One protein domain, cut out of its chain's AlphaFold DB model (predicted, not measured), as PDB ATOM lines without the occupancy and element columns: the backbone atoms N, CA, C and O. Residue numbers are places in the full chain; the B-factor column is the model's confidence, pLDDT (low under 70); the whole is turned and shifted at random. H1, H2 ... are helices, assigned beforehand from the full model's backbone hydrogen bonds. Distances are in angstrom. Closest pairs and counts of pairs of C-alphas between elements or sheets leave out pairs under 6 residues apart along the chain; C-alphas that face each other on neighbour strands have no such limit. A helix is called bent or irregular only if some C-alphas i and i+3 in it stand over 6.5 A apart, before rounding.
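AT A GLANCE: This is residues 34 to 215 of the 373 residues of the protein "Otopetrin, putative" of Ixodes scapularis (UniProt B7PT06). A long rod of helices is built round H6, which lies between the very long helix H4 on one side and the hairpin of H2 and H3 on the other, side by side with H4 and crossing H2 steeply. At one end of the rod the chain folds back from H4 into the short helix H5, and residues 156 to 161 at that turn stick out; H1 lies near the last part of H6 toward the other end. The printed part has 182 residues with six named helices, in order H1 to H6, and no named strand; its class is all helix, with mostly aligned helix packing. It is loose, with a radius of gyration of the C-alphas of 20.8 A, and spans 67 by 27 by 25 A.

HOW THE PARTS SIT: The longest helix is H4, residues 116 to 157, and it touches H6, residues 185 to 214, where the closest C-alphas are those of Ile 127 and Ala 200, 4.8 A apart. The two run opposite ways at a shallow tilt of 20 degrees. H6 touches H2, residues 51 to 75, with its residues 185 to 198 alone; the closest C-alphas are those of His 59 and Thr 192, 4.6 A apart. These two run opposite ways at a steep tilt of 54 degrees. H2 and H3, residues 84 to 107, form a helical hairpin: they touch, with C-alphas 67 and 90 closest at 5.7 A, and run opposite ways at a shallow tilt of 18 degrees. H3 and H6 are close but not clearly touching, the C-alphas of Leu 101 and Leu 199 being closest at 7.8 A. H4 and H5, residues 160 to 169, form a second helical hairpin, in which H4 touches H5 with its residues 147 to 155 alone. Their closest C-alphas are those of Ala 154 and Leu 163, 5.9 A apart, and they run opposite ways at a shallow tilt of 21 degrees. H1, residues 34 to 46, touches no helix but is near H6, with the C-alphas of Cys 38 and Asn 209 closest at 7.4 A. H2 and H4 are apart, and H3 and H4 are only just apart, their closest C-alphas 8.4 A from each other. In H1, H2, H4 and H5 every O i to N i+4 pair is within hydrogen-bond range; in H3 it is 19 of 20 and in H6 23 of 26.

IN THESE COORDINATES: H4 is 61.5 A from first to last C-alpha, running from C-alpha 116 at (-57.346, 43.083, -36.943) to C-alpha 157 at (-14.713, 8.572, -9.112). H6 is 44.2 A long and ends with C-alpha 214 at (-63.587, 44.731, -31.637); it is irregular, but only just, with C-alphas 187 and 190 6.9 A apart. H2 is 36.4 A long and H3 33.7 A. H1 is 17.9 A long, beginning with C-alpha 34 at (-61.371, 52.905, -20.895), and H5 is 14.2 A long.

THE WHOLE: The two C-alphas farthest apart are those of Gly 158 and Arg 215, at 67.6 A, while those of the first and last printed residues, Gly 34 and Arg 215, are 13.0 A apart. The printed part has no cut. The link from H5 to H6, residues 170 to 184, is long; those from H1 to H2 and from H4 to H5 are tight, and those from H2 to H3 and from H3 to H4 are short. The mean pLDDT of the printed part is 75.1, and 56 residues are under 70: residues 34 to 51, 76 to 82, 108 to 114, 161 to 179 and 211 to 215. H1 has a mean pLDDT of 42.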
ATOM      1  N   GLY A  34     -62.176  54.099 -20.586       29.27
ATOM      2  CA  GLY A  34     -61.371  52.905 -20.895       29.27
ATOM      3  C   GLY A  34     -60.167  53.133 -21.822       29.27
ATOM      4  O   GLY A  34     -59.162  52.439 -21.709       29.27
ATOM      5  N   SER A  35     -60.224  54.129 -22.712       31.31
ATOM      6  CA  SER A  35     -59.093  54.461 -23.596       31.31
ATOM      7  C   SER A  35     -58.011  55.285 -22.875       31.31
ATOM      8  O   SER A  35     -56.830  55.163 -23.194       31.31
ATOM      9  N   ARG A  36     -58.388  56.065 -21.846       34.16
ATOM     10  CA  ARG A  36     -57.444  56.834 -21.011       34.16
ATOM     11  C   ARG A  36     -56.691  55.933 -20.031       34.16
ATOM     12  O   ARG A  36     -55.480  56.068 -19.921       34.16
ATOM     13  N   THR A  37     -57.361  54.946 -19.436       43.22
ATOM     14  CA  THR A  37     -56.737  53.977 -18.514       43.22
ATOM     15  C   THR A  37     -55.710  53.075 -19.209       43.22
ATOM     16  O   THR A  37     -54.692  52.734 -18.624       43.22
ATOM     17  N   CYS A  38     -55.938  52.717 -20.478       40.31
ATOM     18  CA  CYS A  38     -54.974  51.980 -21.303       40.31
ATOM     19  C   CYS A  38     -53.735  52.823 -21.623       40.31
ATOM     20  O   CYS A  38     -52.613  52.344 -21.483       40.31
ATOM     21  N   ARG A  39     -53.937  54.097 -21.988       43.78
ATOM     22  CA  ARG A  39     -52.842  55.049 -22.189       43.78
ATOM     23  C   ARG A  39     -52.024  55.207 -20.914       43.78
ATOM     24  O   ARG A  39     -50.814  55.218 -21.006       43.78
ATOM     25  N   GLU A  40     -52.665  55.278 -19.752       45.16
ATOM     26  CA  GLU A  40     -52.001  55.398 -18.449       45.16
ATOM     27  C   GLU A  40     -51.318  54.100 -18.002       45.16
ATOM     28  O   GLU A  40     -50.219  54.179 -17.482       45.16
ATOM     29  N   ALA A  41     -51.885  52.916 -18.254       47.81
ATOM     30  CA  ALA A  41     -51.259  51.631 -17.917       47.81
ATOM     31  C   ALA A  41     -50.078  51.299 -18.841       47.81
ATOM     32  O   ALA A  41     -49.017  50.916 -18.363       47.81
ATOM     33  N   ILE A  42     -50.227  51.518 -20.153       48.62
ATOM     34  CA  ILE A  42     -49.120  51.427 -21.112       48.62
ATOM     35  C   ILE A  42     -48.073  52.484 -20.775       48.62
ATOM     36  O   ILE A  42     -46.904  52.156 -20.769       48.62
ATOM     37  N   HIS A  43     -48.450  53.718 -20.436       42.94
ATOM     38  CA  HIS A  43     -47.501  54.782 -20.098       42.94
ATOM     39  C   HIS A  43     -46.917  54.668 -18.678       42.94
ATOM     40  O   HIS A  43     -45.881  55.267 -18.441       42.94
ATOM     41  N   GLU A  44     -47.518  53.931 -17.738       50.06
ATOM     42  CA  GLU A  44     -46.933  53.581 -16.427       50.06
ATOM     43  C   GLU A  44     -45.994  52.376 -16.554       50.06
ATOM     44  O   GLU A  44     -44.877  52.435 -16.046       50.06
ATOM     45  N   SER A  45     -46.380  51.339 -17.309       45.53
ATOM     46  CA  SER A  45     -45.477  50.238 -17.676       45.53
ATOM     47  C   SER A  45     -44.324  50.720 -18.569       45.53
ATOM     48  O   SER A  45     -43.194  50.310 -18.345       45.53
ATOM     49  N   LEU A  46     -44.559  51.657 -19.501       47.72
ATOM     50  CA  LEU A  46     -43.516  52.314 -20.305       47.72
ATOM     51  C   LEU A  46     -42.818  53.479 -19.584       47.72
ATOM     52  O   LEU A  46     -41.710  53.815 -19.962       47.72
ATOM     53  N   LYS A  47     -43.335  54.078 -18.497       45.91
ATOM     54  CA  LYS A  47     -42.530  55.037 -17.691       45.91
ATOM     55  C   LYS A  47     -41.309  54.368 -17.053       45.91
ATOM     56  O   LYS A  47     -40.384  55.053 -16.616       45.91
ATOM     57  N   SER A  48     -41.310  53.038 -17.043       49.41
ATOM     58  CA  SER A  48     -40.167  52.157 -16.842       49.41
ATOM     59  C   SER A  48     -39.259  52.046 -18.088       49.41
ATOM     60  O   SER A  48     -38.581  51.040 -18.262       49.41
ATOM     61  N   ASP A  49     -39.168  53.078 -18.941       51.31
ATOM     62  CA  ASP A  49     -38.303  53.127 -20.144       51.31
ATOM     63  C   ASP A  49     -36.831  52.750 -19.860       51.31
ATOM     64  O   ASP A  49     -36.078  52.379 -20.760       51.31
ATOM     65  N   ARG A  50     -36.390  52.837 -18.597       59.50
ATOM     66  CA  ARG A  50     -35.038  52.456 -18.169       59.50
ATOM     67  C   ARG A  50     -34.893  50.990 -17.773       59.50
ATOM     68  O   ARG A  50     -33.787  50.476 -17.892       59.50
ATOM     69  N   LEU A  51     -35.935  50.324 -17.283       66.12
ATOM     70  CA  LEU A  51     -35.788  48.980 -16.718       66.12
ATOM     71  C   LEU A  51     -35.818  47.908 -17.814       66.12
ATOM     72  O   LEU A  51     -34.937  47.051 -17.862       66.12
ATOM     73  N   ASP A  52     -36.749  48.024 -18.759       73.62
ATOM     74  CA  ASP A  52     -36.891  47.082 -19.877       73.62
ATOM     75  C   ASP A  52     -35.663  47.126 -20.797       73.62
ATOM     76  O   ASP A  52     -35.174  46.100 -21.274       73.62
ATOM     77  N   ALA A  53     -35.103  48.326 -20.980       79.75
ATOM     78  CA  ALA A  53     -33.855  48.532 -21.700       79.75
ATOM     79  C   ALA A  53     -32.665  47.863 -20.993       79.75
ATOM     80  O   ALA A  53     -31.821  47.274 -21.662       79.75
ATOM     81  N   VAL A  54     -32.604  47.896 -19.655       87.25
ATOM     82  CA  VAL A  54     -31.543  47.227 -18.882       87.25
ATOM     83  C   VAL A  54     -31.626  45.709 -19.037       87.25
ATOM     84  O   VAL A  54     -30.601  45.074 -19.295       87.25
ATOM     85  N   PHE A  55     -32.825  45.127 -18.953       89.50
ATOM     86  CA  PHE A  55     -33.015  43.693 -19.193       89.50
ATOM     87  C   PHE A  55     -32.662  43.297 -20.626       89.50
ATOM     88  O   PHE A  55     -31.956  42.308 -20.832       89.50
ATOM     89  N   CYS A  56     -33.053  44.109 -21.610       89.25
ATOM     90  CA  CYS A  56     -32.674  43.890 -23.003       89.25
ATOM     91  C   CYS A  56     -31.154  43.961 -23.202       89.25
ATOM     92  O   CYS A  56     -30.578  43.060 -23.803       89.25
ATOM     93  N   CYS A  57     -30.476  44.972 -22.656       90.69
ATOM     94  CA  CYS A  57     -29.018  45.064 -22.731       90.69
ATOM     95  C   CYS A  57     -28.339  43.843 -22.096       90.69
ATOM     96  O   CYS A  57     -27.435  43.276 -22.707       90.69
ATOM     97  N   GLY A  58     -28.789  43.402 -20.918       91.56
ATOM     98  CA  GLY A  58     -28.279  42.186 -20.276       91.56
ATOM     99  C   GLY A  58     -28.475  40.933 -21.140       91.56
ATOM    100  O   GLY A  58     -27.533  40.160 -21.327       91.56
ATOM    101  N   HIS A  59     -29.660  40.781 -21.740       91.62
ATOM    102  CA  HIS A  59     -29.967  39.708 -22.689       91.62
ATOM    103  C   HIS A  59     -29.039  39.735 -23.917       91.62
ATOM    104  O   HIS A  59     -28.445  38.714 -24.261       91.62
ATOM    105  N   LEU A  60     -28.842  40.904 -24.537       92.25
ATOM    106  CA  LEU A  60     -27.960  41.066 -25.700       92.25
ATOM    107  C   LEU A  60     -26.498  40.735 -25.368       92.25
ATOM    108  O   LEU A  60     -25.818  40.107 -26.179       92.25
ATOM    109  N   ILE A  61     -26.015  41.116 -24.180       92.62
ATOM    110  CA  ILE A  61     -24.657  40.772 -23.732       92.62
ATOM    111  C   ILE A  61     -24.525  39.254 -23.569       92.62
ATOM    112  O   ILE A  61     -23.546  38.682 -24.048       92.62
ATOM    113  N   ARG A  62     -25.502  38.583 -22.941       90.25
ATOM    114  CA  ARG A  62     -25.482  37.118 -22.778       90.25
ATOM    115  C   ARG A  62     -25.431  36.401 -24.120       90.25
ATOM    116  O   ARG A  62     -24.571  35.546 -24.314       90.25
ATOM    117  N   GLU A  63     -26.329  36.747 -25.035       89.81
ATOM    118  CA  GLU A  63     -26.366  36.118 -26.357       89.81
ATOM    119  C   GLU A  63     -25.107  36.437 -27.174       89.81
ATOM    120  O   GLU A  63     -24.587  35.561 -27.859       89.81
ATOM    121  N   GLY A  64     -24.545  37.642 -27.034       89.38
ATOM    122  CA  GLY A  64     -23.258  37.993 -27.634       89.38
ATOM    123  C   GLY A  64     -22.093  37.147 -27.105       89.38
ATOM    124  O   GLY A  64     -21.247  36.711 -27.884       89.38
ATOM    125  N   LEU A  65     -22.058  36.861 -25.798       88.31
ATOM    126  CA  LEU A  65     -21.046  35.977 -25.204       88.31
ATOM    127  C   LEU A  65     -21.216  34.516 -25.652       88.31
ATOM    128  O   LEU A  65     -20.218  33.845 -25.922       88.31
ATOM    129  N   LEU A  66     -22.458  34.034 -25.765       83.38
ATOM    130  CA  LEU A  66     -22.765  32.696 -26.287       83.38
ATOM    131  C   LEU A  66     -22.362  32.564 -27.756       83.38
ATOM    132  O   LEU A  66     -21.681  31.608 -28.116       83.38
ATOM    133  N   LEU A  67     -22.682  33.561 -28.580       86.38
ATOM    134  CA  LEU A  67     -22.226  33.624 -29.965       86.38
ATOM    135  C   LEU A  67     -20.693  33.622 -30.048       86.38
ATOM    136  O   LEU A  67     -20.117  32.896 -30.855       86.38
ATOM    137  N   GLY A  68     -20.020  34.386 -29.182       84.06
ATOM    138  CA  GLY A  68     -18.560  34.390 -29.090       84.06
ATOM    139  C   GLY A  68     -17.979  33.007 -28.776       84.06
ATOM    140  O   GLY A  68     -16.989  32.609 -29.389       84.06
ATOM    141  N   LYS A  69     -18.617  32.248 -27.874       80.12
ATOM    142  CA  LYS A  69     -18.250  30.855 -27.571       80.12
ATOM    143  C   LYS A  69     -18.352  29.963 -28.811       80.12
ATOM    144  O   LYS A  69     -17.407  29.233 -29.096       80.12
ATOM    145  N   GLU A  70     -19.460  30.042 -29.546       78.19
ATOM    146  CA  GLU A  70     -19.679  29.236 -30.756       78.19
ATOM    147  C   GLU A  70     -18.688  29.580 -31.879       78.19
ATOM    148  O   GLU A  70     -18.115  28.685 -32.493       78.19
ATOM    149  N   ILE A  71     -18.407  30.870 -32.105       80.19
ATOM    150  CA  ILE A  71     -17.460  31.318 -33.142       80.19
ATOM    151  C   ILE A  71     -16.034  30.832 -32.848       80.19
ATOM    152  O   ILE A  71     -15.312  30.423 -33.761       80.19
ATOM    153  N   ILE A  72     -15.608  30.889 -31.582       78.06
ATOM    154  CA  ILE A  72     -14.280  30.406 -31.174       78.06
ATOM    155  C   ILE A  72     -14.192  28.887 -31.355       78.06
ATOM    156  O   ILE A  72     -13.199  28.415 -31.911       78.06
ATOM    157  N   GLY A  73     -15.238  28.153 -30.959       71.06
ATOM    158  CA  GLY A  73     -15.328  26.705 -31.167       71.06
ATOM    159  C   GLY A  73     -15.270  26.323 -32.647       71.06
ATOM    160  O   GLY A  73     -14.501  25.444 -33.027       71.06
ATOM    161  N   TRP A  74     -15.980  27.054 -33.511       72.06
ATOM    162  CA  TRP A  74     -15.945  26.843 -34.961       72.06
ATOM    163  C   TRP A  74     -14.547  27.062 -35.559       72.06
ATOM    164  O   TRP A  74     -14.077  26.271 -36.375       72.06
ATOM    165  N   LYS A  75     -13.832  28.107 -35.119       70.62
ATOM    166  CA  LYS A  75     -12.475  28.415 -35.605       70.62
ATOM    167  C   LYS A  75     -11.444  27.340 -35.229       70.62
ATOM    168  O   LYS A  75     -10.420  27.228 -35.900       70.62
ATOM    169  N   GLN A  76     -11.682  26.581 -34.159       67.94
ATOM    170  CA  GLN A  76     -10.772  25.534 -33.683       67.94
ATOM    171  C   GLN A  76     -10.916  24.192 -34.424       67.94
ATOM    172  O   GLN A  76     -10.095  23.309 -34.205       67.94
ATOM    173  N   GLY A  77     -11.846  24.069 -35.382       54.72
ATOM    174  CA  GLY A  77     -11.818  23.000 -36.388       54.72
ATOM    175  C   GLY A  77     -12.319  21.623 -35.938       54.72
ATOM    176  O   GLY A  77     -12.084  20.649 -36.645       54.72
ATOM    177  N   GLU A  78     -13.029  21.514 -34.813       52.75
ATOM    178  CA  GLU A  78     -13.764  20.287 -34.472       52.75
ATOM    179  C   GLU A  78     -15.158  20.325 -35.116       52.75
ATOM    180  O   GLU A  78     -16.097  20.936 -34.602       52.75
ATOM    181  N   GLU A  79     -15.298  19.669 -36.274       49.19
ATOM    182  CA  GLU A  79     -16.539  19.624 -37.072       49.19
ATOM    183  C   GLU A  79     -17.757  19.051 -36.322       49.19
ATOM    184  O   GLU A  79     -18.896  19.229 -36.746       49.19
ATOM    185  N   THR A  80     -17.549  18.399 -35.179       51.59
ATOM    186  CA  THR A  80     -18.606  17.814 -34.343       51.59
ATOM    187  C   THR A  80     -19.293  18.814 -33.414       51.59
ATOM    188  O   THR A  80     -20.241  18.440 -32.726       51.59
ATOM    189  N   CYS A  81     -18.826  20.066 -33.372       55.91
ATOM    190  CA  CYS A  81     -19.108  20.973 -32.261       55.91
ATOM    191  C   CYS A  81     -19.792  22.296 -32.606       55.91
ATOM    192  O   CYS A  81     -20.068  23.089 -31.708       55.91
ATOM    193  N   SER A  82     -20.097  22.546 -33.879       57.00
ATOM    194  CA  SER A  82     -20.764  23.780 -34.288       57.00
ATOM    195  C   SER A  82     -21.817  23.497 -35.351       57.00
ATOM    196  O   SER A  82     -21.504  23.221 -36.507       57.00
ATOM    197  N   ASP A  83     -23.086  23.569 -34.952       70.44
ATOM    198  CA  ASP A  83     -24.200  23.588 -35.895       70.44
ATOM    199  C   ASP A  83     -24.380  25.026 -36.399       70.44
ATOM    200  O   ASP A  83     -24.634  25.956 -35.625       70.44
ATOM    201  N   LEU A  84     -24.276  25.218 -37.715       78.38
ATOM    202  CA  LEU A  84     -24.546  26.499 -38.373       78.38
ATOM    203  C   LEU A  84     -25.931  27.047 -37.984       78.38
ATOM    204  O   LEU A  84     -26.112  28.259 -37.848       78.38
ATOM    205  N   THR A  85     -26.893  26.152 -37.757       79.88
ATOM    206  CA  THR A  85     -28.247  26.486 -37.308       79.88
ATOM    207  C   THR A  85     -28.234  27.117 -35.919       79.88
ATOM    208  O   THR A  85     -28.926  28.108 -35.682       79.88
ATOM    209  N   LEU A  86     -27.415  26.600 -35.001       78.31
ATOM    210  CA  LEU A  86     -27.290  27.124 -33.643       78.31
ATOM    211  C   LEU A  86     -26.645  28.515 -33.644       78.31
ATOM    212  O   LEU A  86     -27.152  29.430 -32.991       78.31
ATOM    213  N   MET A  87     -25.593  28.709 -34.446       81.62
ATOM    214  CA  MET A  87     -24.988  30.032 -34.634       81.62
ATOM    215  C   MET A  87     -25.985  31.034 -35.221       81.62
ATOM    216  O   MET A  87     -26.089  32.161 -34.733       81.62
ATOM    217  N   ALA A  88     -26.774  30.623 -36.219       85.75
ATOM    218  CA  ALA A  88     -27.822  31.466 -36.786       85.75
ATOM    219  C   ALA A  88     -28.869  31.857 -35.730       85.75
ATOM    220  O   ALA A  88     -29.283  33.015 -35.682       85.75
ATOM    221  N   VAL A  89     -29.253  30.938 -34.840       85.88
ATOM    222  CA  VAL A  89     -30.190  31.229 -33.745       85.88
ATOM    223  C   VAL A  89     -29.622  32.267 -32.768       85.88
ATOM    224  O   VAL A  89     -30.348  33.195 -32.407       85.88
ATOM    225  N   HIS A  90     -28.339  32.181 -32.405       86.25
ATOM    226  CA  HIS A  90     -27.685  33.169 -31.529       86.25
ATOM    227  C   HIS A  90     -27.477  34.547 -32.180       86.25
ATOM    228  O   HIS A  90     -27.207  35.517 -31.478       86.25
ATOM    229  N   VAL A  91     -27.647  34.675 -33.500       88.94
ATOM    230  CA  VAL A  91     -27.661  35.972 -34.202       88.94
ATOM    231  C   VAL A  91     -29.089  36.491 -34.378       88.94
ATOM    232  O   VAL A  91     -29.379  37.650 -34.079       88.94
ATOM    233  N   VAL A  92     -30.000  35.637 -34.848       90.81
ATOM    234  CA  VAL A  92     -31.386  36.016 -35.150       90.81
ATOM    235  C   VAL A  92     -32.163  36.347 -33.876       90.81
ATOM    236  O   VAL A  92     -32.937  37.302 -33.887       90.81
ATOM    237  N   GLY A  93     -31.940  35.616 -32.780       87.94
ATOM    238  CA  GLY A  93     -32.612  35.844 -31.495       87.94
ATOM    239  C   GLY A  93     -32.410  37.267 -30.954       87.94
ATOM    240  O   GLY A  93     -33.394  37.983 -30.789       87.94
ATOM    241  N   PRO A  94     -31.166  37.738 -30.758       88.81
ATOM    242  CA  PRO A  94     -30.875  39.108 -30.323       88.81
ATOM    243  C   PRO A  94     -31.432  40.192 -31.244       88.81
ATOM    244  O   PRO A  94     -31.984  41.187 -30.773       88.81
ATOM    245  N   VAL A  95     -31.314  40.001 -32.562       91.12
ATOM    246  CA  VAL A  95     -31.850  40.944 -33.559       91.12
ATOM    247  C   VAL A  95     -33.371  41.024 -33.456       91.12
ATOM    248  O   VAL A  95     -33.939  42.119 -33.465       91.12
ATOM    249  N   PHE A  96     -34.034  39.877 -33.307       91.44
ATOM    250  CA  PHE A  96     -35.471  39.797 -33.083       91.44
ATOM    251  C   PHE A  96     -35.882  40.489 -31.779       91.44
ATOM    252  O   PHE A  96     -36.760  41.351 -31.810       91.44
ATOM    253  N   SER A  97     -35.205  40.201 -30.665       89.31
ATOM    254  CA  SER A  97     -35.432  40.837 -29.362       89.31
ATOM    255  C   SER A  97     -35.287  42.362 -29.423       89.31
ATOM    256  O   SER A  97     -36.146  43.096 -28.928       89.31
ATOM    257  N   PHE A  98     -34.240  42.855 -30.093       89.75
ATOM    258  CA  PHE A  98     -34.020  44.288 -30.296       89.75
ATOM    259  C   PHE A  98     -35.146  44.921 -31.122       89.75
ATOM    260  O   PHE A  98     -35.664  45.983 -30.770       89.75
ATOM    261  N   TYR A  99     -35.569  44.255 -32.199       90.56
ATOM    262  CA  TYR A  99     -36.657  44.744 -33.039       90.56
ATOM    263  C   TYR A  99     -38.008  44.734 -32.312       90.56
ATOM    264  O   TYR A  99     -38.788  45.674 -32.467       90.56
ATOM    265  N   GLN A 100     -38.285  43.718 -31.487       89.25
ATOM    266  CA  GLN A 100     -39.489  43.670 -30.655       89.25
ATOM    267  C   GLN A 100     -39.530  44.842 -29.670       89.25
ATOM    268  O   GLN A 100     -40.554  45.522 -29.583       89.25
ATOM    269  N   LEU A 101     -38.417  45.131 -28.993       85.44
ATOM    270  CA  LEU A 101     -38.326  46.270 -28.082       85.44
ATOM    271  C   LEU A 101     -38.499  47.608 -28.822       85.44
ATOM    272  O   LEU A 101     -39.283  48.458 -28.400       85.44
ATOM    273  N   TYR A 102     -37.834  47.775 -29.969       86.25
ATOM    274  CA  TYR A 102     -37.997  48.957 -30.819       86.25
ATOM    275  C   TYR A 102     -39.453  49.153 -31.262       86.25
ATOM    276  O   TYR A 102     -39.986  50.264 -31.189       86.25
ATOM    277  N   PHE A 103     -40.109  48.076 -31.704       86.06
ATOM    278  CA  PHE A 103     -41.504  48.114 -32.124       86.06
ATOM    279  C   PHE A 103     -42.413  48.557 -30.975       86.06
ATOM    280  O   PHE A 103     -43.257  49.431 -31.176       86.06
ATOM    281  N   LEU A 104     -42.219  48.011 -29.774       81.00
ATOM    282  CA  LEU A 104     -43.005  48.387 -28.601       81.00
ATOM    283  C   LEU A 104     -42.815  49.858 -28.227       81.00
ATOM    284  O   LEU A 104     -43.809  50.555 -28.029       81.00
ATOM    285  N   PHE A 105     -41.583  50.371 -28.225       77.56
ATOM    286  CA  PHE A 105     -41.342  51.789 -27.948       77.56
ATOM    287  C   PHE A 105     -41.968  52.705 -28.998       77.56
ATOM    288  O   PHE A 105     -42.635  53.688 -28.665       77.56
ATOM    289  N   LYS A 106     -41.779  52.387 -30.282       78.94
ATOM    290  CA  LYS A 106     -42.230  53.250 -31.377       78.94
ATOM    291  C   LYS A 106     -43.748  53.233 -31.551       78.94
ATOM    292  O   LYS A 106     -44.332  54.258 -31.910       78.94
ATOM    293  N   TYR A 107     -44.372  52.079 -31.336       73.94
ATOM    294  CA  TYR A 107     -45.756  51.818 -31.725       73.94
ATOM    295  C   TYR A 107     -46.698  51.507 -30.555       73.94
ATOM    296  O   TYR A 107     -47.854  51.158 -30.794       73.94
ATOM    297  N   SER A 108     -46.266  51.731 -29.310       66.75
ATOM    298  CA  SER A 108     -47.097  51.631 -28.093       66.75
ATOM    299  C   SER A 108     -48.420  52.408 -28.166       66.75
ATOM    300  O   SER A 108     -49.399  52.027 -27.533       66.75
ATOM    301  N   ASN A 109     -48.473  53.475 -28.972       59.75
ATOM    302  CA  ASN A 109     -49.635  54.356 -29.120       59.75
ATOM    303  C   ASN A 109     -50.500  54.079 -30.370       59.75
ATOM    304  O   ASN A 109     -51.394  54.874 -30.674       59.75
ATOM    305  N   ILE A 110     -50.247  53.006 -31.130       66.00
ATOM    306  CA  ILE A 110     -51.013  52.736 -32.356       66.00
ATOM    307  C   ILE A 110     -52.338  52.032 -32.047       66.00
ATOM    308  O   ILE A 110     -52.380  50.924 -31.518       66.00
ATOM    309  N   VAL A 111     -53.437  52.642 -32.497       62.81
ATOM    310  CA  VAL A 111     -54.757  52.005 -32.573       62.81
ATOM    311  C   VAL A 111     -54.889  51.310 -33.930       62.81
ATOM    312  O   VAL A 111     -54.986  51.957 -34.972       62.81
ATOM    313  N   ILE A 112     -54.880  49.976 -33.930       67.88
ATOM    314  CA  ILE A 112     -54.982  49.166 -35.152       67.88
ATOM    315  C   ILE A 112     -56.441  49.136 -35.621       67.88
ATOM    316  O   ILE A 112     -57.279  48.451 -35.036       67.88
ATOM    317  N   SER A 113     -56.745  49.874 -36.691       65.19
ATOM    318  CA  SER A 113     -58.099  49.979 -37.262       65.19
ATOM    319  C   SER A 113     -58.344  49.074 -38.479       65.19
ATOM    320  O   SER A 113     -59.493  48.822 -38.835       65.19
ATOM    321  N   LYS A 114     -57.288  48.541 -39.111       69.44
ATOM    322  CA  LYS A 114     -57.355  47.695 -40.318       69.44
ATOM    323  C   LYS A 114     -56.571  46.392 -40.100       69.44
ATOM    324  O   LYS A 114     -55.560  46.406 -39.412       69.44
ATOM    325  N   TRP A 115     -57.027  45.276 -40.686       81.62
ATOM    326  CA  TRP A 115     -56.401  43.937 -40.579       81.62
ATOM    327  C   TRP A 115     -56.282  43.369 -39.151       81.62
ATOM    328  O   TRP A 115     -55.275  42.773 -38.770       81.62
ATOM    329  N   ILE A 116     -57.350  43.488 -38.358       82.31
ATOM    330  CA  ILE A 116     -57.346  43.083 -36.943       82.31
ATOM    331  C   ILE A 116     -57.022  41.597 -36.713       82.31
ATOM    332  O   ILE A 116     -56.425  41.251 -35.699       82.31
ATOM    333  N   GLY A 117     -57.407  40.714 -37.642       83.12
ATOM    334  CA  GLY A 117     -57.126  39.279 -37.547       83.12
ATOM    335  C   GLY A 117     -55.632  38.975 -37.647       83.12
ATOM    336  O   GLY A 117     -55.088  38.278 -36.795       83.12
ATOM    337  N   LEU A 118     -54.958  39.569 -38.636       87.75
ATOM    338  CA  LEU A 118     -53.519  39.400 -38.836       87.75
ATOM    339  C   LEU A 118     -52.718  40.025 -37.687       87.75
ATOM    340  O   LEU A 118     -51.768  39.418 -37.202       87.75
ATOM    341  N   ALA A 119     -53.145  41.192 -37.195       86.12
ATOM    342  CA  ALA A 119     -52.529  41.817 -36.029       86.12
ATOM    343  C   ALA A 119     -52.657  40.950 -34.765       86.12
ATOM    344  O   ALA A 119     -51.679  40.759 -34.047       86.12
ATOM    345  N   LYS A 120     -53.839  40.366 -34.514       87.31
ATOM    346  CA  LYS A 120     -54.046  39.424 -33.400       87.31
ATOM    347  C   LYS A 120     -53.135  38.206 -33.526       87.31
ATOM    348  O   LYS A 120     -52.530  37.820 -32.534       87.31
ATOM    349  N   PHE A 121     -53.021  37.626 -34.720       91.88
ATOM    350  CA  PHE A 121     -52.124  36.495 -34.959       91.88
ATOM    351  C   PHE A 121     -50.660  36.868 -34.700       91.88
ATOM    352  O   PHE A 121     -49.987  36.169 -33.949       91.88
ATOM    353  N   GLY A 122     -50.191  37.995 -35.242       91.50
ATOM    354  CA  GLY A 122     -48.819  38.464 -35.039       91.50
ATOM    355  C   GLY A 122     -48.485  38.705 -33.565       91.50
ATOM    356  O   GLY A 122     -47.433  38.277 -33.099       91.50
ATOM    357  N   ILE A 123     -49.401  39.311 -32.806       90.50
ATOM    358  CA  ILE A 123     -49.197  39.555 -31.371       90.50
ATOM    359  C   ILE A 123     -49.252  38.249 -30.571       90.50
ATOM    360  O   ILE A 123     -48.396  38.027 -29.721       90.50
ATOM    361  N   MET A 124     -50.205  37.355 -30.860       91.44
ATOM    362  CA  MET A 124     -50.260  36.026 -30.230       91.44
ATOM    363  C   MET A 124     -48.981  35.225 -30.494       91.44
ATOM    364  O   MET A 124     -48.473  34.574 -29.586       91.44
ATOM    365  N   HIS A 125     -48.443  35.303 -31.713       94.75
ATOM    366  CA  HIS A 125     -47.172  34.684 -32.060       94.75
ATOM    367  C   HIS A 125     -46.011  35.314 -31.283       94.75
ATOM    368  O   HIS A 125     -45.213  34.580 -30.719       94.75
ATOM    369  N   CYS A 126     -45.949  36.647 -31.165       93.06
ATOM    370  CA  CYS A 126     -44.919  37.312 -30.360       93.06
ATOM    371  C   CYS A 126     -44.951  36.862 -28.891       93.06
ATOM    372  O   CYS A 126     -43.898  36.546 -28.349       93.06
ATOM    373  N   ILE A 127     -46.140  36.758 -28.279       92.50
ATOM    374  CA  ILE A 127     -46.299  36.241 -26.906       92.50
ATOM    375  C   ILE A 127     -45.781  34.801 -26.811       92.50
ATOM    376  O   ILE A 127     -44.998  34.488 -25.917       92.50
ATOM    377  N   ALA A 128     -46.203  33.929 -27.732       94.88
ATOM    378  CA  ALA A 128     -45.788  32.529 -27.740       94.88
ATOM    379  C   ALA A 128     -44.267  32.392 -27.891       94.88
ATOM    380  O   ALA A 128     -43.641  31.678 -27.115       94.88
ATOM    381  N   THR A 129     -43.665  33.123 -28.829       93.88
ATOM    382  CA  THR A 129     -42.220  33.109 -29.069       93.88
ATOM    383  C   THR A 129     -41.439  33.598 -27.845       93.88
ATOM    384  O   THR A 129     -40.473  32.945 -27.455       93.88
ATOM    385  N   SER A 130     -41.880  34.671 -27.176       92.81
ATOM    386  CA  SER A 130     -41.256  35.145 -25.929       92.81
ATOM    387  C   SER A 130     -41.339  34.106 -24.802       92.81
ATOM    388  O   SER A 130     -40.342  33.852 -24.127       92.81
ATOM    389  N   LEU A 131     -42.483  33.433 -24.632       92.56
ATOM    390  CA  LEU A 131     -42.627  32.352 -23.646       92.56
ATOM    391  C   LEU A 131     -41.788  31.113 -23.999       92.56
ATOM    392  O   LEU A 131     -41.227  30.480 -23.107       92.56
ATOM    393  N   CYS A 132     -41.656  30.777 -25.284       93.50
ATOM    394  CA  CYS A 132     -40.778  29.698 -25.736       93.50
ATOM    395  C   CYS A 132     -39.304  30.009 -25.452       93.50
ATOM    396  O   CYS A 132     -38.588  29.129 -24.981       93.50
ATOM    397  N   PHE A 133     -38.848  31.243 -25.695       91.12
ATOM    398  CA  PHE A 133     -37.478  31.651 -25.370       91.12
ATOM    399  C   PHE A 133     -37.210  31.654 -23.868       91.12
ATOM    400  O   PHE A 133     -36.154  31.184 -23.437       91.12
ATOM    401  N   TRP A 134     -38.173  32.121 -23.074       92.25
ATOM    402  CA  TRP A 134     -38.120  32.024 -21.620       92.25
ATOM    403  C   TRP A 134     -37.972  30.568 -21.156       92.25
ATOM    404  O   TRP A 134     -37.030  30.242 -20.436       92.25
ATOM    405  N   PHE A 135     -38.846  29.674 -21.626       91.62
ATOM    406  CA  PHE A 135     -38.826  28.270 -21.218       91.62
ATOM    407  C   PHE A 135     -37.553  27.551 -21.675       91.62
ATOM    408  O   PHE A 135     -36.927  26.847 -20.885       91.62
ATOM    409  N   ARG A 136     -37.128  27.764 -22.925       90.25
ATOM    410  CA  ARG A 136     -35.868  27.215 -23.441       90.25
ATOM    411  C   ARG A 136     -34.684  27.657 -22.585       90.25
ATOM    412  O   ARG A 136     -33.852  26.830 -22.244       90.25
ATOM    413  N   THR A 137     -34.638  28.935 -22.215       88.56
ATOM    414  CA  THR A 137     -33.575  29.473 -21.359       88.56
ATOM    415  C   THR A 137     -33.503  28.711 -20.033       88.56
ATOM    416  O   THR A 137     -32.409  28.329 -19.633       88.56
ATOM    417  N   ILE A 138     -34.650  28.402 -19.416       90.12
ATOM    418  CA  ILE A 138     -34.723  27.598 -18.184       90.12
ATOM    419  C   ILE A 138     -34.198  26.178 -18.377       90.12
ATOM    420  O   ILE A 138     -33.447  25.674 -17.543       90.12
ATOM    421  N   VAL A 139     -34.592  25.526 -19.468       90.12
ATOM    422  CA  VAL A 139     -34.160  24.154 -19.761       90.12
ATOM    423  C   VAL A 139     -32.655  24.091 -20.023       90.12
ATOM    424  O   VAL A 139     -31.994  23.202 -19.491       90.12
ATOM    425  N   ASP A 140     -32.117  25.034 -20.798       83.25
ATOM    426  CA  ASP A 140     -30.692  25.084 -21.143       83.25
ATOM    427  C   ASP A 140     -29.818  25.270 -19.884       83.25
ATOM    428  O   ASP A 140     -28.772  24.634 -19.749       83.25
ATOM    429  N   ASP A 141     -30.266  26.093 -18.934       83.81
ATOM    430  CA  ASP A 141     -29.584  26.325 -17.654       83.81
ATOM    431  C   ASP A 141     -29.646  25.102 -16.730       83.81
ATOM    432  O   ASP A 141     -28.614  24.610 -16.271       83.81
ATOM    433  N   ALA A 142     -30.839  24.522 -16.558       86.00
ATOM    434  CA  ALA A 142     -31.017  23.307 -15.765       86.00
ATOM    435  C   ALA A 142     -30.196  22.130 -16.322       86.00
ATOM    436  O   ALA A 142     -29.605  21.359 -15.562       86.00
ATOM    437  N   TYR A 143     -30.126  21.993 -17.649       83.25
ATOM    438  CA  TYR A 143     -29.285  20.990 -18.295       83.25
ATOM    439  C   TYR A 143     -27.794  21.242 -18.027       83.25
ATOM    440  O   TYR A 143     -27.065  20.302 -17.697       83.25
ATOM    441  N   GLY A 144     -27.350  22.501 -18.104       79.00
ATOM    442  CA  GLY A 144     -25.977  22.895 -17.784       79.00
ATOM    443  C   GLY A 144     -25.556  22.497 -16.365       79.00
ATOM    444  O   GLY A 144     -24.478  21.921 -16.179       79.00
ATOM    445  N   ASP A 145     -26.425  22.721 -15.381       79.62
ATOM    446  CA  ASP A 145     -26.177  22.348 -13.985       79.62
ATOM    447  C   ASP A 145     -26.092  20.828 -13.782       79.62
ATOM    448  O   ASP A 145     -25.197  20.336 -13.083       79.62
ATOM    449  N   VAL A 146     -26.968  20.059 -14.436       82.88
ATOM    450  CA  VAL A 146     -26.938  18.587 -14.378       82.88
ATOM    451  C   VAL A 146     -25.633  18.045 -14.960       82.88
ATOM    452  O   VAL A 146     -24.972  17.219 -14.324       82.88
ATOM    453  N   VAL A 147     -25.225  18.527 -16.136       79.31
ATOM    454  CA  VAL A 147     -23.975  18.102 -16.784       79.31
ATOM    455  C   VAL A 147     -22.766  18.444 -15.914       79.31
ATOM    456  O   VAL A 147     -21.878  17.605 -15.730       79.31
ATOM    457  N   LYS A 148     -22.745  19.639 -15.311       77.50
ATOM    458  CA  LYS A 148     -21.688  20.037 -14.374       77.50
ATOM    459  C   LYS A 148     -21.611  19.090 -13.173       77.50
ATOM    460  O   LYS A 148     -20.519  18.621 -12.850       77.50
ATOM    461  N   GLY A 149     -22.746  18.763 -12.555       77.62
ATOM    462  CA  GLY A 149     -22.795  17.848 -11.411       77.62
ATOM    463  C   GLY A 149     -22.339  16.426 -11.754       77.62
ATOM    464  O   GLY A 149     -21.660  15.779 -10.953       77.62
ATOM    465  N   ILE A 150     -22.656  15.936 -12.956       78.31
ATOM    466  CA  ILE A 150     -22.164  14.633 -13.428       78.31
ATOM    467  C   ILE A 150     -20.646  14.672 -13.631       78.31
ATOM    468  O   ILE A 150     -19.954  13.748 -13.198       78.31
ATOM    469  N   ARG A 151     -20.114  15.749 -14.221       73.69
ATOM    470  CA  ARG A 151     -18.669  15.925 -14.429       73.69
ATOM    471  C   ARG A 151     -17.895  15.922 -13.111       73.69
ATOM    472  O   ARG A 151     -16.873  15.250 -13.010       73.69
ATOM    473  N   GLU A 152     -18.391  16.623 -12.093       77.81
ATOM    474  CA  GLU A 152     -17.766  16.650 -10.763       77.81
ATOM    475  C   GLU A 152     -17.740  15.257 -10.116       77.81
ATOM    476  O   GLU A 152     -16.713  14.837  -9.580       77.81
ATOM    477  N   LYS A 153     -18.836  14.496 -10.231       79.25
ATOM    478  CA  LYS A 153     -18.897  13.109  -9.739       79.25
ATOM    479  C   LYS A 153     -17.955  12.176 -10.501       79.25
ATOM    480  O   LYS A 153     -17.286  11.364  -9.869       79.25
ATOM    481  N   ALA A 154     -17.873  12.314 -11.824       75.25
ATOM    482  CA  ALA A 154     -16.971  11.533 -12.673       75.25
ATOM    483  C   ALA A 154     -15.494  11.791 -12.334       75.25
ATOM    484  O   ALA A 154     -14.682  10.867 -12.271       75.25
ATOM    485  N   GLN A 155     -15.151  13.053 -12.066       75.81
ATOM    486  CA  GLN A 155     -13.810  13.439 -11.641       75.81
ATOM    487  C   GLN A 155     -13.476  12.883 -10.247       75.81
ATOM    488  O   GLN A 155     -12.348  12.454 -10.018       75.81
ATOM    489  N   ALA A 156     -14.449  12.843  -9.331       78.00
ATOM    490  CA  ALA A 156     -14.271  12.258  -8.002       78.00
ATOM    491  C   ALA A 156     -14.150  10.721  -8.020       78.00
ATOM    492  O   ALA A 156     -13.458  10.162  -7.170       78.00
ATOM    493  N   SER A 157     -14.796  10.033  -8.968       77.50
ATOM    494  CA  SER A 157     -14.713   8.572  -9.112       77.50
ATOM    495  C   SER A 157     -13.491   8.091  -9.903       77.50
ATOM    496  O   SER A 157     -13.170   6.907  -9.845       77.50
ATOM    497  N   GLY A 158     -12.798   8.981 -10.625       72.62
ATOM    498  CA  GLY A 158     -11.636   8.636 -11.453       72.62
ATOM    499  C   GLY A 158     -11.983   7.862 -12.732       72.62
ATOM    500  O   GLY A 158     -11.102   7.248 -13.333       72.62
ATOM    501  N   ASP A 159     -13.250   7.873 -13.156       74.38
ATOM    502  CA  ASP A 159     -13.729   7.093 -14.301       74.38
ATOM    503  C   ASP A 159     -13.501   7.850 -15.624       74.38
ATOM    504  O   ASP A 159     -14.323   8.653 -16.077       74.38
ATOM    505  N   GLN A 160     -12.336   7.613 -16.235       71.44
ATOM    506  CA  GLN A 160     -11.883   8.293 -17.459       71.44
ATOM    507  C   GLN A 160     -12.815   8.068 -18.659       71.44
ATOM    508  O   GLN A 160     -12.921   8.934 -19.525       71.44
ATOM    509  N   THR A 161     -13.523   6.938 -18.700       69.12
ATOM    510  CA  THR A 161     -14.444   6.580 -19.789       69.12
ATOM    511  C   THR A 161     -15.684   7.469 -19.792       69.12
ATOM    512  O   THR A 161     -16.116   7.955 -20.838       69.12
ATOM    513  N   LEU A 162     -16.242   7.713 -18.603       67.62
ATOM    514  CA  LEU A 162     -17.413   8.562 -18.423       67.62
ATOM    515  C   LEU A 162     -17.042  10.035 -18.618       67.62
ATOM    516  O   LEU A 162     -17.768  10.762 -19.293       67.62
ATOM    517  N   LEU A 163     -15.874  10.453 -18.119       66.00
ATOM    518  CA  LEU A 163     -15.339  11.791 -18.371       66.00
ATOM    519  C   LEU A 163     -15.159  12.040 -19.879       66.00
ATOM    520  O   LEU A 163     -15.652  13.047 -20.374       66.00
ATOM    521  N   GLY A 164     -14.574  11.079 -20.605       61.66
ATOM    522  CA  GLY A 164     -14.398  11.115 -22.060       61.66
ATOM    523  C   GLY A 164     -15.710  11.237 -22.843       61.66
ATOM    524  O   GLY A 164     -15.780  11.971 -23.824       61.66
ATOM    525  N   TYR A 165     -16.779  10.571 -22.397       63.00
ATOM    526  CA  TYR A 165     -18.101  10.675 -23.026       63.00
ATOM    527  C   TYR A 165     -18.717  12.077 -22.865       63.00
ATOM    528  O   TYR A 165     -19.262  12.624 -23.827       63.00
ATOM    529  N   TYR A 166     -18.583  12.701 -21.687       59.09
ATOM    530  CA  TYR A 166     -19.075  14.066 -21.448       59.09
ATOM    531  C   TYR A 166     -18.181  15.144 -22.072       59.09
ATOM    532  O   TYR A 166     -18.701  16.162 -22.521       59.09
ATOM    533  N   THR A 167     -16.864  14.939 -22.158       57.97
ATOM    534  CA  THR A 167     -15.937  15.870 -22.831       57.97
ATOM    535  C   THR A 167     -15.953  15.751 -24.352       57.97
ATOM    536  O   THR A 167     -15.593  16.705 -25.020       57.97
ATOM    537  N   ASN A 168     -16.366  14.612 -24.914       55.16
ATOM    538  CA  ASN A 168     -16.559  14.471 -26.363       55.16
ATOM    539  C   ASN A 168     -17.925  15.004 -26.830       55.16
ATOM    540  O   ASN A 168     -18.083  15.348 -27.994       55.16
ATOM    541  N   SER A 169     -18.923  15.046 -25.939       53.47
ATOM    542  CA  SER A 169     -20.258  15.605 -26.218       53.47
ATOM    543  C   SER A 169     -20.381  17.086 -25.856       53.47
ATOM    544  O   SER A 169     -21.168  17.810 -26.460       53.47
ATOM    545  N   SER A 170     -19.588  17.554 -24.893       53.69
ATOM    546  CA  SER A 170     -19.428  18.973 -24.589       53.69
ATOM    547  C   SER A 170     -18.209  19.462 -25.345       53.69
ATOM    548  O   SER A 170     -17.122  18.987 -25.066       53.69
ATOM    549  N   CYS A 171     -18.362  20.421 -26.250       56.31
ATOM    550  CA  CYS A 171     -17.284  21.091 -26.987       56.31
ATOM    551  C   CYS A 171     -16.357  21.886 -26.057       56.31
ATOM    552  O   CYS A 171     -16.350  23.116 -26.024       56.31
ATOM    553  N   SER A 172     -15.676  21.173 -25.180       51.53
ATOM    554  CA  SER A 172     -14.856  21.650 -24.088       51.53
ATOM    555  C   SER A 172     -13.589  20.836 -24.175       51.53
ATOM    556  O   SER A 172     -13.503  19.743 -23.617       51.53
ATOM    557  N   SER A 173     -12.617  21.367 -24.911       47.34
ATOM    558  CA  SER A 173     -11.275  20.812 -24.915       47.34
ATOM    559  C   SER A 173     -10.819  20.666 -23.453       47.34
ATOM    560  O   SER A 173     -10.926  21.632 -22.689       47.34
ATOM    561  N   PRO A 174     -10.335  19.485 -23.036       44.78
ATOM    562  CA  PRO A 174      -9.971  19.210 -21.643       44.78
ATOM    563  C   PRO A 174      -8.849  20.118 -21.103       44.78
ATOM    564  O   PRO A 174      -8.659  20.190 -19.892       44.78
ATOM    565  N   ASP A 175      -8.160  20.857 -21.979       40.53
ATOM    566  CA  ASP A 175      -7.011  21.700 -21.642       40.53
ATOM    567  C   ASP A 175      -7.342  23.179 -21.366       40.53
ATOM    568  O   ASP A 175      -6.438  23.942 -21.017       40.53
ATOM    569  N   PHE A 176      -8.605  23.617 -21.484       43.19
ATOM    570  CA  PHE A 176      -8.971  25.010 -21.201       43.19
ATOM    571  C   PHE A 176      -9.991  25.119 -20.056       43.19
ATOM    572  O   PHE A 176     -11.144  24.710 -20.219       43.19
ATOM    573  N   PRO A 177      -9.633  25.706 -18.891       52.41
ATOM    574  CA  PRO A 177     -10.647  26.136 -17.935       52.41
ATOM    575  C   PRO A 177     -11.601  27.101 -18.644       52.41
ATOM    576  O   PRO A 177     -11.157  27.873 -19.493       52.41
ATOM    577  N   SER A 178     -12.900  27.050 -18.313       57.09
ATOM    578  CA  SER A 178     -13.927  27.921 -18.905       57.09
ATOM    579  C   SER A 178     -13.365  29.337 -19.055       57.09
ATOM    580  O   SER A 178     -12.998  29.937 -18.037       57.09
ATOM    581  N   PRO A 179     -13.197  29.843 -20.284       66.44
ATOM    582  CA  PRO A 179     -12.376  31.017 -20.499       66.44
ATOM    583  C   PRO A 179     -12.941  32.206 -19.724       66.44
ATOM    584  O   PRO A 179     -14.155  32.345 -19.581       66.44
ATOM    585  N   THR A 180     -12.065  33.073 -19.212       73.25
ATOM    586  CA  THR A 180     -12.416  34.160 -18.278       73.25
ATOM    587  C   THR A 180     -13.552  35.057 -18.787       73.25
ATOM    588  O   THR A 180     -14.325  35.580 -17.989       73.25
ATOM    589  N   TYR A 181     -13.710  35.189 -20.108       77.44
ATOM    590  CA  TYR A 181     -14.797  35.961 -20.718       77.44
ATOM    591  C   TYR A 181     -16.195  35.338 -20.535       77.44
ATOM    592  O   TYR A 181     -17.184  36.047 -20.690       77.44
ATOM    593  N   LEU A 182     -16.300  34.049 -20.183       81.94
ATOM    594  CA  LEU A 182     -17.570  33.366 -19.897       81.94
ATOM    595  C   LEU A 182     -17.973  33.407 -18.414       81.94
ATOM    596  O   LEU A 182     -19.105  33.061 -18.079       81.94
ATOM    597  N   ALA A 183     -17.088  33.866 -17.524       80.81
ATOM    598  CA  ALA A 183     -17.391  34.009 -16.099       80.81
ATOM    599  C   ALA A 183     -18.658  34.848 -15.796       80.81
ATOM    600  O   ALA A 183     -19.342  34.536 -14.821       80.81
ATOM    601  N   PRO A 184     -19.030  35.868 -16.601       85.69
ATOM    602  CA  PRO A 184     -20.248  36.643 -16.369       85.69
ATOM    603  C   PRO A 184     -21.570  35.936 -16.711       85.69
ATOM    604  O   PRO A 184     -22.615  36.410 -16.270       85.69
ATOM    605  N   LEU A 185     -21.575  34.849 -17.498       84.62
ATOM    606  CA  LEU A 185     -22.829  34.269 -18.019       84.62
ATOM    607  C   LEU A 185     -23.858  33.884 -16.946       84.62
ATOM    608  O   LEU A 185     -25.025  34.237 -17.137       84.62
ATOM    609  N   PRO A 186     -23.479  33.229 -15.829       84.94
ATOM    610  CA  PRO A 186     -24.436  32.870 -14.782       84.94
ATOM    611  C   PRO A 186     -25.131  34.094 -14.172       84.94
ATOM    612  O   PRO A 186     -26.291  34.031 -13.784       84.94
ATOM    613  N   TYR A 187     -24.451  35.244 -14.141       86.50
ATOM    614  CA  TYR A 187     -25.013  36.495 -13.628       86.50
ATOM    615  C   TYR A 187     -25.921  37.202 -14.640       86.50
ATOM    616  O   TYR A 187     -26.774  37.995 -14.250       86.50
ATOM    617  N   LEU A 188     -25.750  36.933 -15.938       90.00
ATOM    618  CA  LEU A 188     -26.555  37.527 -17.009       90.00
ATOM    619  C   LEU A 188     -27.834  36.735 -17.311       90.00
ATOM    620  O   LEU A 188     -28.746  37.244 -17.960       90.00
ATOM    621  N   TYR A 189     -27.911  35.495 -16.837       87.06
ATOM    622  CA  TYR A 189     -29.047  34.606 -17.049       87.06
ATOM    623  C   TYR A 189     -30.405  35.183 -16.588       87.06
ATOM    624  O   TYR A 189     -31.339  35.177 -17.400       87.06
ATOM    625  N   PRO A 190     -30.529  35.783 -15.384       90.56
ATOM    626  CA  PRO A 190     -31.790  36.380 -14.939       90.56
ATOM    627  C   PRO A 190     -32.289  37.498 -15.860       90.56
ATOM    628  O   PRO A 190     -33.492  37.631 -16.055       90.56
ATOM    629  N   PHE A 191     -31.393  38.262 -16.497       91.44
ATOM    630  CA  PHE A 191     -31.794  39.338 -17.411       91.44
ATOM    631  C   PHE A 191     -32.550  38.804 -18.630       91.44
ATOM    632  O   PHE A 191     -33.525  39.418 -19.050       91.44
ATOM    633  N   THR A 192     -32.143  37.654 -19.178       91.12
ATOM    634  CA  THR A 192     -32.862  37.020 -20.293       91.12
ATOM    635  C   THR A 192     -34.232  36.506 -19.860       91.12
ATOM    636  O   THR A 192     -35.196  36.651 -20.615       91.12
ATOM    637  N   ILE A 193     -34.342  35.909 -18.669       90.81
ATOM    638  CA  ILE A 193     -35.634  35.442 -18.143       90.81
ATOM    639  C   ILE A 193     -36.596  36.617 -17.985       90.81
ATOM    640  O   ILE A 193     -37.698  36.581 -18.538       90.81
ATOM    641  N   GLU A 194     -36.157  37.662 -17.285       89.44
ATOM    642  CA  GLU A 194     -36.977  38.841 -17.005       89.44
ATOM    643  C   GLU A 194     -37.363  39.565 -18.292       89.44
ATOM    644  O   GLU A 194     -38.535  39.869 -18.503       89.44
ATOM    645  N   PHE A 195     -36.411  39.755 -19.212       90.69
ATOM    646  CA  PHE A 195     -36.682  40.379 -20.505       90.69
ATOM    647  C   PHE A 195     -37.812  39.667 -21.259       90.69
ATOM    648  O   PHE A 195     -38.752  40.317 -21.714       90.69
ATOM    649  N   ASN A 196     -37.761  38.336 -21.369       91.44
ATOM    650  CA  ASN A 196     -38.772  37.578 -22.107       91.44
ATOM    651  C   ASN A 196     -40.149  37.582 -21.415       91.44
ATOM    652  O   ASN A 196     -41.170  37.620 -22.107       91.44
ATOM    653  N   LEU A 197     -40.198  37.580 -20.077       88.19
ATOM    654  CA  LEU A 197     -41.453  37.667 -19.319       88.19
ATOM    655  C   LEU A 197     -42.089  39.055 -19.410       88.19
ATOM    656  O   LEU A 197     -43.286  39.160 -19.695       88.19
ATOM    657  N   VAL A 198     -41.295  40.115 -19.233       85.62
ATOM    658  CA  VAL A 198     -41.742  41.502 -19.415       85.62
ATOM    659  C   VAL A 198     -42.281  41.684 -20.830       85.62
ATOM    660  O   VAL A 198     -43.397  42.172 -21.014       85.62
ATOM    661  N   LEU A 199     -41.546  41.203 -21.833       87.94
ATOM    662  CA  LEU A 199     -41.942  41.312 -23.231       87.94
ATOM    663  C   LEU A 199     -43.268  40.593 -23.517       87.94
ATOM    664  O   LEU A 199     -44.159  41.171 -24.145       87.94
ATOM    665  N   ALA A 200     -43.442  39.371 -23.005       89.38
ATOM    666  CA  ALA A 200     -44.705  38.639 -23.102       89.38
ATOM    667  C   ALA A 200     -45.865  39.395 -22.422       89.38
ATOM    668  O   ALA A 200     -46.963  39.467 -22.983       89.38
ATOM    669  N   GLY A 201     -45.620  40.001 -21.255       83.69
ATOM    670  CA  GLY A 201     -46.594  40.815 -20.523       83.69
ATOM    671  C   GLY A 201     -47.033  42.063 -21.293       83.69
ATOM    672  O   GLY A 201     -48.235  42.301 -21.452       83.69
ATOM    673  N   VAL A 202     -46.087  42.824 -21.853       81.19
ATOM    674  CA  VAL A 202     -46.402  44.018 -22.657       81.19
ATOM    675  C   VAL A 202     -47.188  43.634 -23.912       81.19
ATOM    676  O   VAL A 202     -48.220  44.245 -24.207       81.19
ATOM    677  N   TRP A 203     -46.783  42.578 -24.622       86.88
ATOM    678  CA  TRP A 203     -47.540  42.089 -25.779       86.88
ATOM    679  C   TRP A 203     -48.951  41.623 -25.412       86.88
ATOM    680  O   TRP A 203     -49.895  41.858 -26.173       86.88
ATOM    681  N   PHE A 204     -49.127  41.010 -24.242       85.31
ATOM    682  CA  PHE A 204     -50.441  40.621 -23.741       85.31
ATOM    683  C   PHE A 204     -51.339  41.834 -23.462       85.31
ATOM    684  O   PHE A 204     -52.507  41.824 -23.862       85.31
ATOM    685  N   ILE A 205     -50.803  42.905 -22.872       78.06
ATOM    686  CA  ILE A 205     -51.536  44.169 -22.684       78.06
ATOM    687  C   ILE A 205     -51.980  44.726 -24.044       78.06
ATOM    688  O   ILE A 205     -53.164  45.011 -24.249       78.06
ATOM    689  N   VAL A 206     -51.060  44.804 -25.012       80.12
ATOM    690  CA  VAL A 206     -51.362  45.267 -26.379       80.12
ATOM    691  C   VAL A 206     -52.457  44.406 -27.026       80.12
ATOM    692  O   VAL A 206     -53.392  44.939 -27.633       80.12
ATOM    693  N   LEU A 207     -52.415  43.083 -26.846       84.00
ATOM    694  CA  LEU A 207     -53.434  42.169 -27.359       84.00
ATOM    695  C   LEU A 207     -54.820  42.426 -26.754       84.00
ATOM    696  O   LEU A 207     -55.823  42.430 -27.480       84.00
ATOM    697  N   GLN A 208     -54.902  42.609 -25.435       77.75
ATOM    698  CA  GLN A 208     -56.175  42.852 -24.752       77.75
ATOM    699  C   GLN A 208     -56.846  44.132 -25.252       77.75
ATOM    700  O   GLN A 208     -58.053  44.142 -25.510       77.75
ATOM    701  N   ASN A 209     -56.054  45.174 -25.501       72.62
ATOM    702  CA  ASN A 209     -56.546  46.456 -25.999       72.62
ATOM    703  C   ASN A 209     -57.224  46.341 -27.373       72.62
ATOM    704  O   ASN A 209     -58.277  46.942 -27.620       72.62
ATOM    705  N   ILE A 210     -56.683  45.498 -28.254       74.38
ATOM    706  CA  ILE A 210     -57.261  45.233 -29.579       74.38
ATOM    707  C   ILE A 210     -58.591  44.469 -29.461       74.38
ATOM    708  O   ILE A 210     -59.528  44.717 -30.225       74.38
ATOM    709  N   ARG A 211     -58.716  43.543 -28.498       62.62
ATOM    710  CA  ARG A 211     -59.944  42.744 -28.305       62.62
ATOM    711  C   ARG A 211     -61.119  43.601 -27.836       62.62
ATOM    712  O   ARG A 211     -62.233  43.392 -28.323       62.62
ATOM    713  N   THR A 212     -60.871  44.578 -26.969       60.81
ATOM    714  CA  THR A 212     -61.901  45.500 -26.464       60.81
ATOM    715  C   THR A 212     -62.470  46.385 -27.577       60.81
ATOM    716  O   THR A 212     -63.689  46.518 -27.677       60.81
ATOM    717  N   SER A 213     -61.627  46.881 -28.492       55.25
ATOM    718  CA  SER A 213     -62.079  47.685 -29.645       55.25
ATOM    719  C   SER A 213     -62.958  46.895 -30.625       55.25
ATOM    720  O   SER A 213     -63.879  47.448 -31.217       55.25
ATOM    721  N   THR A 214     -62.744  45.579 -30.766       53.25
ATOM    722  CA  THR A 214     -63.587  44.731 -31.637       53.25
ATOM    723  C   THR A 214     -64.945  44.351 -31.054       53.25
ATOM    724  O   THR A 214     -65.797  43.875 -31.798       53.25
ATOM    725  N   ARG A 215     -65.168  44.531 -29.744       51.41
ATOM    726  CA  ARG A 215     -66.430  44.138 -29.093       51.41
ATOM    727  C   ARG A 215     -67.546  45.186 -29.269       51.41
ATOM    728  O   ARG A 215     -68.700  44.867 -29.013       51.41
TER     729      ARG A 215